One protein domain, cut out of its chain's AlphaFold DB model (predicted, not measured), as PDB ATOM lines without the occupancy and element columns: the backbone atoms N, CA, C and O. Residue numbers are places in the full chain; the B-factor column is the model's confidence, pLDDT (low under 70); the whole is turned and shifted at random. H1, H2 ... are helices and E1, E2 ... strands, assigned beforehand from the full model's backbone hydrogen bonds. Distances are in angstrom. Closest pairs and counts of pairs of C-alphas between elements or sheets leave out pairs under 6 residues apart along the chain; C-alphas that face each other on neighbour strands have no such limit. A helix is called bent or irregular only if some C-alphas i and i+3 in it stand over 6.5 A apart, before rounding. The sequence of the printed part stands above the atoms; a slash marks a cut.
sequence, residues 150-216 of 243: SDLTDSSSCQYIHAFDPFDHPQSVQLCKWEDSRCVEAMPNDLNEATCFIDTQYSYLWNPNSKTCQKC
ATOM      1  N   SER A 150     149.683 171.450 157.284       97.31
ATOM      2  CA  SER A 150     150.162 172.776 157.708       97.31
ATOM      3  C   SER A 150     149.078 173.857 157.807       97.31
ATOM      4  O   SER A 150     149.336 174.924 158.355       97.31
ATOM      5  N   ASP A 151     147.892 173.613 157.246       96.38
ATOM      6  CA  ASP A 151     146.757 174.534 157.299       96.38
ATOM      7  C   ASP A 151     145.914 174.361 158.565       96.38
ATOM      8  O   ASP A 151     145.059 175.199 158.852       96.38
ATOM      9  N   LEU A 152     146.141 173.282 159.318       95.56
ATOM     10  CA  LEU A 152     145.512 173.015 160.603       95.56
ATOM     11  C   LEU A 152     146.370 173.662 161.695       95.56
ATOM     12  O   LEU A 152     147.467 173.207 162.012       95.56
ATOM     13  N   THR A 153     145.891 174.771 162.249       96.44
ATOM     14  CA  THR A 153     146.664 175.601 163.187       96.44
ATOM     15  C   THR A 153     146.428 175.255 164.655       96.44
ATOM     16  O   THR A 153     147.003 175.903 165.523       96.44
ATOM     17  N   ASP A 154     145.569 174.277 164.940       96.12
ATOM     18  CA  ASP A 154     145.194 173.886 166.295       96.12
ATOM     19  C   ASP A 154     145.447 172.390 166.519       96.12
ATOM     20  O   ASP A 154     145.086 171.562 165.675       96.12
ATOM     21  N   SER A 155     146.031 172.047 167.671       94.94
ATOM     22  CA  SER A 155     146.394 170.669 168.016       94.94
ATOM     23  C   SER A 155     145.197 169.726 168.066       94.94
ATOM     24  O   SER A 155     145.340 168.562 167.713       94.94
ATOM     25  N   SER A 156     144.018 170.210 168.473       93.25
ATOM     26  CA  SER A 156     142.793 169.403 168.522       93.25
ATOM     27  C   SER A 156     142.226 169.102 167.134       93.25
ATOM     28  O   SER A 156     141.579 168.077 166.950       93.25
ATOM     29  N   SER A 157     142.498 169.962 166.148       92.50
ATOM     30  CA  SER A 157     142.077 169.761 164.755       92.50
ATOM     31  C   SER A 157     143.090 168.983 163.909       92.50
ATOM     32  O   SER A 157     142.760 168.543 162.811       92.50
ATOM     33  N   CYS A 158     144.323 168.819 164.397       94.56
ATOM     34  CA  CYS A 158     145.435 168.223 163.662       94.56
ATOM     35  C   CYS A 158     145.411 166.688 163.705       94.56
ATOM     36  O   CYS A 158     146.250 166.056 164.343       94.56
ATOM     37  N   GLN A 159     144.428 166.100 163.026       91.88
ATOM     38  CA  GLN A 159     144.246 164.644 162.962       91.88
ATOM     39  C   GLN A 159     144.313 164.146 161.518       91.88
ATOM     40  O   GLN A 159     145.037 163.208 161.194       91.88
ATOM     41  N   TYR A 160     143.594 164.815 160.619       91.56
ATOM     42  CA  TYR A 160     143.570 164.478 159.203       91.56
ATOM     43  C   TYR A 160     143.024 165.641 158.375       91.56
ATOM     44  O   TYR A 160     142.391 166.570 158.881       91.56
ATOM     45  N   ILE A 161     143.233 165.548 157.070       91.75
ATOM     46  CA  ILE A 161     142.484 166.282 156.055       91.75
ATOM     47  C   ILE A 161     141.891 165.274 155.077       91.75
ATOM     48  O   ILE A 161     142.460 164.202 154.860       91.75
ATOM     49  N   HIS A 162     140.769 165.610 154.456       87.56
ATOM     50  CA  HIS A 162     140.273 164.792 153.358       87.56
ATOM     51  C   HIS A 162     141.140 165.082 152.130       87.56
ATOM     52  O   HIS A 162     141.372 166.239 151.769       87.56
ATOM     53  N   ALA A 163     141.655 164.043 151.482       83.44
ATOM     54  CA  ALA A 163     142.138 164.191 150.124       83.44
ATOM     55  C   ALA A 163     140.952 164.594 149.241       83.44
ATOM     56  O   ALA A 163     139.779 164.424 149.595       83.44
ATOM     57  N   PHE A 164     141.250 165.201 148.102       82.19
ATOM     58  CA  PHE A 164     140.208 165.379 147.112       82.19
ATOM     59  C   PHE A 164     139.868 164.009 146.523       82.19
ATOM     60  O   PHE A 164     140.722 163.373 145.905       82.19
ATOM     61  N   ASP A 165     138.627 163.577 146.712       78.00
ATOM     62  CA  ASP A 165     138.075 162.389 146.080       78.00
ATOM     63  C   ASP A 165     136.859 162.814 145.258       78.00
ATOM     64  O   ASP A 165     135.907 163.341 145.838       78.00
ATOM     65  N   PRO A 166     136.853 162.609 143.928       66.62
ATOM     66  CA  PRO A 166     135.697 162.954 143.107       66.62
ATOM     67  C   PRO A 166     134.420 162.236 143.561       66.62
ATOM     68  O   PRO A 166     133.326 162.746 143.346       66.62
ATOM     69  N   PHE A 167     134.545 161.080 144.212       66.25
ATOM     70  CA  PHE A 167     133.418 160.287 144.693       66.25
ATOM     71  C   PHE A 167     133.024 160.586 146.144       66.25
ATOM     72  O   PHE A 167     132.141 159.911 146.671       66.25
ATOM     73  N   ASP A 168     133.691 161.545 146.800       60.94
ATOM     74  CA  ASP A 168     133.534 161.822 148.237       60.94
ATOM     75  C   ASP A 168     133.670 160.543 149.086       60.94
ATOM     76  O   ASP A 168     133.019 160.381 150.119       60.94
ATOM     77  N   HIS A 169     134.497 159.581 148.645       63.34
ATOM     78  CA  HIS A 169     134.726 158.400 149.460       63.34
ATOM     79  C   HIS A 169     135.495 158.828 150.717       63.34
ATOM     80  O   HIS A 169     136.580 159.410 150.612       63.34
ATOM     81  N   PRO A 170     135.030 158.451 151.920       54.44
ATOM     82  CA  PRO A 170     135.729 158.754 153.172       54.44
ATOM     83  C   PRO A 170     137.120 158.094 153.268       54.44
ATOM     84  O   PRO A 170     137.855 158.316 154.225       54.44
ATOM     85  N   GLN A 171     137.507 157.276 152.284       58.25
ATOM     86  CA  GLN A 171     138.684 156.415 152.328       58.25
ATOM     87  C   GLN A 171     140.004 157.072 151.906       58.25
ATOM     88  O   GLN A 171     141.055 156.420 151.973       58.25
ATOM     89  N   SER A 172     139.987 158.320 151.441       73.31
ATOM     90  CA  SER A 172     141.209 159.042 151.092       73.31
ATOM     91  C   SER A 172     141.434 160.193 152.068       73.31
ATOM     92  O   SER A 172     141.260 161.358 151.754       73.31
ATOM     93  N   VAL A 173     141.831 159.873 153.300       85.31
ATOM     94  CA  VAL A 173     142.341 160.888 154.231       85.31
ATOM     95  C   VAL A 173     143.859 160.991 154.128       85.31
ATOM     96  O   VAL A 173     144.561 159.987 154.002       85.31
ATOM     97  N   GLN A 174     144.372 162.213 154.203       90.19
ATOM     98  CA  GLN A 174     145.773 162.468 154.503       90.19
ATOM     99  C   GLN A 174     145.891 162.674 156.012       90.19
ATOM    100  O   GLN A 174     145.282 163.585 156.575       90.19
ATOM    101  N   LEU A 175     146.667 161.809 156.658       91.88
ATOM    102  CA  LEU A 175     146.864 161.841 158.102       91.88
ATOM    103  C   LEU A 175     147.758 163.008 158.493       91.88
ATOM    104  O   LEU A 175     148.728 163.334 157.800       91.88
ATOM    105  N   CYS A 176     147.441 163.604 159.632       94.12
ATOM    106  CA  CYS A 176     148.185 164.708 160.198       94.12
ATOM    107  C   CYS A 176     148.507 164.430 161.667       94.12
ATOM    108  O   CYS A 176     147.764 163.736 162.354       94.12
ATOM    109  N   LYS A 177     149.618 164.979 162.158       94.69
ATOM    110  CA  LYS A 177     149.983 164.926 163.578       94.69
ATOM    111  C   LYS A 177     150.521 166.264 164.052       94.69
ATOM    112  O   LYS A 177     151.152 167.003 163.292       94.69
ATOM    113  N   TRP A 178     150.263 166.571 165.317       95.44
ATOM    114  CA  TRP A 178     150.771 167.777 165.956       95.44
ATOM    115  C   TRP A 178     152.182 167.523 166.491       95.44
ATOM    116  O   TRP A 178     152.371 166.714 167.395       95.44
ATOM    117  N   GLU A 179     153.173 168.212 165.933       96.50
ATOM    118  CA  GLU A 179     154.590 168.045 166.263       96.50
ATOM    119  C   GLU A 179     155.271 169.418 166.249       96.50
ATOM    120  O   GLU A 179     155.038 170.222 165.349       96.50
ATOM    121  N   ASP A 180     156.085 169.724 167.262       95.88
ATOM    122  CA  ASP A 180     156.802 171.006 167.379       95.88
ATOM    123  C   ASP A 180     155.912 172.256 167.207       95.88
ATOM    124  O   ASP A 180     156.271 173.215 166.521       95.88
ATOM    125  N   SER A 181     154.729 172.255 167.834       96.75
ATOM    126  CA  SER A 181     153.745 173.355 167.775       96.75
ATOM    127  C   SER A 181     153.209 173.666 166.371       96.75
ATOM    128  O   SER A 181     152.764 174.783 166.103       96.75
ATOM    129  N   ARG A 182     153.244 172.687 165.466       97.62
ATOM    130  CA  ARG A 182     152.663 172.785 164.127       97.62
ATOM    131  C   ARG A 182     152.034 171.460 163.722       97.62
ATOM    132  O   ARG A 182     152.379 170.401 164.237       97.62
ATOM    133  N   CYS A 183     151.132 171.523 162.758       97.56
ATOM    134  CA  CYS A 183     150.549 170.330 162.178       97.56
ATOM    135  C   CYS A 183     151.352 169.880 160.950       97.56
ATOM    136  O   CYS A 183     151.579 170.657 160.018       97.56
ATOM    137  N   VAL A 184     151.811 168.632 160.967       96.94
ATOM    138  CA  VAL A 184     152.628 168.018 159.912       96.94
ATOM    139  C   VAL A 184     151.957 166.761 159.379       96.94
ATOM    140  O   VAL A 184     151.019 166.245 159.981       96.94
ATOM    141  N   GLU A 185     152.415 166.283 158.225       95.62
ATOM    142  CA  GLU A 185     151.940 165.020 157.661       95.62
ATOM    143  C   GLU A 185     152.352 163.854 158.565       95.62
ATOM    144  O   GLU A 185     153.489 163.794 159.039       95.62
ATOM    145  N   ALA A 186     151.415 162.942 158.801       93.50
ATOM    146  CA  ALA A 186     151.645 161.708 159.533       93.50
ATOM    147  C   ALA A 186     151.621 160.515 158.576       93.50
ATOM    148  O   ALA A 186     150.969 160.525 157.531       93.50
ATOM    149  N   MET A 187     152.316 159.455 158.959       92.00
ATOM    150  CA  MET A 187     152.212 158.145 158.336       92.00
ATOM    151  C   MET A 187     151.290 157.257 159.176       92.00
ATOM    152  O   MET A 187     151.215 157.433 160.390       92.00
ATOM    153  N   PRO A 188     150.650 156.231 158.593       88.56
ATOM    154  CA  PRO A 188     149.875 155.262 159.373       88.56
ATOM    155  C   PRO A 188     150.671 154.636 160.534       88.56
ATOM    156  O   PRO A 188     150.112 154.325 161.581       88.56
ATOM    157  N   ASN A 189     151.992 154.502 160.384       89.12
ATOM    158  CA  ASN A 189     152.883 153.991 161.430       89.12
ATOM    159  C   ASN A 189     153.105 154.960 162.606       89.12
ATOM    160  O   ASN A 189     153.627 154.527 163.630       89.12
ATOM    161  N   ASP A 190     152.737 156.237 162.478       90.50
ATOM    162  CA  ASP A 190     152.767 157.201 163.585       90.50
ATOM    163  C   ASP A 190     151.561 157.036 164.531       90.50
ATOM    164  O   ASP A 190     151.567 157.572 165.640       90.50
ATOM    165  N   LEU A 191     150.519 156.312 164.107       91.06
ATOM    166  CA  LEU A 191     149.303 156.101 164.892       91.06
ATOM    167  C   LEU A 191     149.450 154.917 165.852       91.06
ATOM    168  O   LEU A 191     150.246 154.004 165.641       91.06
ATOM    169  N   ASN A 192     148.636 154.915 166.905       91.50
ATOM    170  CA  ASN A 192     148.542 153.830 167.883       91.50
ATOM    171  C   ASN A 192     147.173 153.135 167.811       91.50
ATOM    172  O   ASN A 192     146.300 153.538 167.049       91.50
ATOM    173  N   GLU A 193     146.968 152.106 168.630       91.06
ATOM    174  CA  GLU A 193     145.716 151.340 168.666       91.06
ATOM    175  C   GLU A 193     144.464 152.208 168.853       91.06
ATOM    176  O   GLU A 193     143.473 152.011 168.153       91.06
ATOM    177  N   ALA A 194     144.523 153.205 169.739       89.12
ATOM    178  CA  ALA A 194     143.384 154.067 170.052       89.12
ATOM    179  C   ALA A 194     143.075 155.092 168.947       89.12
ATOM    180  O   ALA A 194     141.925 155.487 168.774       89.12
ATOM    181  N   THR A 195     144.094 155.528 168.208       89.75
ATOM    182  CA  THR A 195     143.995 156.602 167.201       89.75
ATOM    183  C   THR A 195     143.855 156.072 165.782       89.75
ATOM    184  O   THR A 195     143.238 156.722 164.947       89.75
ATOM    185  N   CYS A 196     144.343 154.860 165.508       88.25
ATOM    186  CA  CYS A 196     144.362 154.280 164.169       88.25
ATOM    187  C   CYS A 196     142.977 154.239 163.514       88.25
ATOM    188  O   CYS A 196     142.851 154.591 162.350       88.25
ATOM    189  N   PHE A 197     141.926 153.863 164.242       84.50
ATOM    190  CA  PHE A 197     140.581 153.804 163.664       84.50
ATOM    191  C   PHE A 197     139.936 155.191 163.512       84.50
ATOM    192  O   PHE A 197     139.306 155.479 162.499       84.50
ATOM    193  N   ILE A 198     140.101 156.065 164.507       84.31
ATOM    194  CA  ILE A 198     139.398 157.356 164.584       84.31
ATOM    195  C   ILE A 198     140.062 158.402 163.681       84.31
ATOM    196  O   ILE A 198     139.390 159.038 162.864       84.31
ATOM    197  N   ASP A 199     141.383 158.549 163.781       86.06
ATOM    198  CA  ASP A 199     142.133 159.591 163.069       86.06
ATOM    199  C   ASP A 199     142.256 159.281 161.573       86.06
ATOM    200  O   ASP A 199     142.498 160.173 160.766       86.06
ATOM    201  N   THR A 200     142.020 158.027 161.177       84.81
ATOM    202  CA  THR A 200     141.987 157.619 159.767       84.81
ATOM    203  C   THR A 200     140.585 157.643 159.166       84.81
ATOM    204  O   THR A 200     140.398 157.150 158.052       84.81
ATOM    205  N   GLN A 201     139.592 158.184 159.883       80.38
ATOM    206  CA  GLN A 201     138.185 158.158 159.466       80.38
ATOM    207  C   GLN A 201     137.743 156.746 159.062       80.38
ATOM    208  O   GLN A 201     137.104 156.540 158.032       80.38
ATOM    209  N   TYR A 202     138.126 155.760 159.878       77.88
ATOM    210  CA  TYR A 202     137.736 154.358 159.727       77.88
ATOM    211  C   TYR A 202     138.336 153.651 158.499       77.88
ATOM    212  O   TYR A 202     137.995 152.505 158.222       77.88
ATOM    213  N   SER A 203     139.259 154.293 157.772       75.94
ATOM    214  CA  SER A 203     139.878 153.718 156.568       75.94
ATOM    215  C   SER A 203     141.064 152.783 156.856       75.94
ATOM    216  O   SER A 203     141.552 152.096 155.951       75.94
ATOM    217  N   TYR A 204     141.528 152.733 158.109       83.12
ATOM    218  CA  TYR A 204     142.573 151.827 158.581       83.12
ATOM    219  C   TYR A 204     142.166 151.170 159.901       83.12
ATOM    220  O   TYR A 204     141.402 151.723 160.694       83.12
ATOM    221  N   LEU A 205     142.761 150.006 160.170       85.50
ATOM    222  CA  LEU A 205     142.637 149.312 161.444       85.50
ATOM    223  C   LEU A 205     143.987 148.951 162.038       85.50
ATOM    224  O   LEU A 205     144.964 148.660 161.341       85.50
ATOM    225  N   TRP A 206     144.020 148.948 163.369       87.81
ATOM    226  CA  TRP A 206     145.198 148.563 164.119       87.81
ATOM    227  C   TRP A 206     145.412 147.063 163.981       87.81
ATOM    228  O   TRP A 206     144.534 146.276 164.331       87.81
ATOM    229  N   ASN A 207     146.570 146.659 163.464       88.25
ATOM    230  CA  ASN A 207     146.964 145.261 163.441       88.25
ATOM    231  C   ASN A 207     147.758 144.953 164.723       88.25
ATOM    232  O   ASN A 207     148.901 145.410 164.846       88.25
ATOM    233  N   PRO A 208     147.210 144.171 165.673       84.81
ATOM    234  CA  PRO A 208     147.879 143.904 166.947       84.81
ATOM    235  C   PRO A 208     149.156 143.068 166.785       84.81
ATOM    236  O   PRO A 208     150.058 143.158 167.618       84.81
ATOM    237  N   ASN A 209     149.266 142.287 165.704       86.50
ATOM    238  CA  ASN A 209     150.414 141.418 165.453       86.50
ATOM    239  C   ASN A 209     151.618 142.212 164.944       86.50
ATOM    240  O   ASN A 209     152.735 142.014 165.421       86.50
ATOM    241  N   SER A 210     151.402 143.124 163.994       89.44
ATOM    242  CA  SER A 210     152.473 143.980 163.471       89.44
ATOM    243  C   SER A 210     152.656 145.275 164.260       89.44
ATOM    244  O   SER A 210     153.672 145.937 164.072       89.44
ATOM    245  N   LYS A 211     151.712 145.630 165.145       90.69
ATOM    246  CA  LYS A 211     151.661 146.909 165.876       90.69
ATOM    247  C   LYS A 211     151.726 148.116 164.940       90.69
ATOM    248  O   LYS A 211     152.475 149.060 165.171       90.69
ATOM    249  N   THR A 212     150.966 148.049 163.853       91.06
ATOM    250  CA  THR A 212     150.906 149.102 162.833       91.06
ATOM    251  C   THR A 212     149.469 149.332 162.405       91.06
ATOM    252  O   THR A 212     148.699 148.375 162.292       91.06
ATOM    253  N   CYS A 213     149.138 150.574 162.069       89.69
ATOM    254  CA  CYS A 213     147.883 150.912 161.414       89.69
ATOM    255  C   CYS A 213     147.943 150.497 159.935       89.69
ATOM    256  O   CYS A 213     148.833 150.935 159.206       89.69
ATOM    257  N   GLN A 214     147.041 149.623 159.484       87.75
ATOM    258  CA  GLN A 214     147.049 149.088 158.117       87.75
ATOM    259  C   GLN A 214     145.733 149.396 157.414       87.75
ATOM    260  O   GLN A 214     144.665 149.311 158.021       87.75
ATOM    261  N   LYS A 215     145.824 149.767 156.130       82.06
ATOM    262  CA  LYS A 215     144.647 150.099 155.332       82.06
ATOM    263  C   LYS A 215     143.795 148.851 155.160       82.06
ATOM    264  O   LYS A 215     144.305 147.771 154.854       82.06
ATOM    265  N   CYS A 216     142.495 149.028 155.315       70.19
ATOM    266  CA  CYS A 216     141.511 148.027 154.966       70.19
ATOM    267  C   CYS A 216     141.594 147.842 153.446       70.19
ATOM    268  O   CYS A 216     141.207 148.732 152.687       70.19
TER     269      CYS A 216
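Overview. This is residues 150 to 216 of the 243 residues of an uncharacterized protein of Paramecium tetraurelia (UniProt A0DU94). Two small antiparallel sheets lie at opposite ends of a flat domain, a three-stranded one, E1 E2 E3, and a hairpin, E4 and E5, with one short helix, H1, between them. H1 packs on the E4 and E5 hairpin and only grazes the larger sheet, while residues 163 to 172 loop out beyond the ends of E1 and E2. The printed part has 67 residues with one named helix and five named strands, in the order E1 E2 E3 H1 E4 E5; the larger sheet has the order E1 - E2 - E3, the smaller E4 - E5. The class is mixed, helices and strands, though the named elements hold 29 of the 67 residues, under half. The whole is compact, with a radius of gyration of the C-alphas of 11.9 A, and the C-alphas span 34 by 32 by 15 A along their main axes.

Arrangement. After residues 150 to 159, which hold no named element, come E1, residues 160 to 162, and E2, residues 173 to 179, a hairpin of antiparallel neighbours with 153 degrees between their directions. N 161 and O 174 are within hydrogen-bond range at 2.9 A, and N 174 and O 161 at 2.8 A. E2 forms another hairpin with E3, residues 182 to 185, antiparallel at 141 degrees, with N 177 and O 184 at 2.9 A and N 184 and O 177 at 2.9 A. E1, E2 and E3 form a meander, each strand the antiparallel neighbour of the one before. The pairing is staggered: E2 pairs with E1 over residues 173 to 175 and with E3 over residues 176 to 179. E1 and E3 are the edge strands and are apart from each other. H1, residues 193 to 199, is on this sheet but only grazes it, with residues 198 to 199; the C-alphas of Tyr 160 and Asp 199, the closest of E1 and H1, are 6.4 A apart. In H1, 1 of 3 O i to N i+4 pairs and 1 of 4 O i to N i+3 pairs are within hydrogen-bond range. Between H1 and E4, residues 204 to 207, there are 7 pairs of C-alphas within 8 A, the closest being those of Glu 193 and Trp 206 at 5.4 A. E4 and E5, residues 212 to 215, are an antiparallel hairpin at 141 degrees, with N 205 and O 214 at 3.0 A and N 214 and O 205 at 2.9 A. The closest C-alphas of H1 and E5 are those of Cys 196 and Cys 213, 5.6 A apart. E4 and E5 are both apart from E1, E2 and E3.

Along the chain. E1 begins at C-alpha 160, (143.570, 164.478, 159.203), and is 6.7 A long. E2, the longest strand, measures 18.6 A from C-alpha 173 to C-alpha 179, and E3 measures 10.1 A. H1 runs 10.6 A from C-alpha 193 at (145.716, 151.340, 168.666); it is irregular, but only just, with C-alphas 194 and 197 at 7.0 A. E4 is 9.3 A long, and E5, 9.8 A long, ends at C-alpha 215, (144.647, 150.099, 155.332).

Size, cuts and confidence. The two C-alphas farthest apart are those of Thr 153 and Asn 209, at 34.5 A. The printed part has no cut. The links E2 to E3, H1 to E4 and E4 to E5 are tight, those from E1 to E2 and E3 to H1 are short, and no link is long. The mean pLDDT of the printed part is 86.9, and residues 166 to 171, between E1 and E2, are under 70.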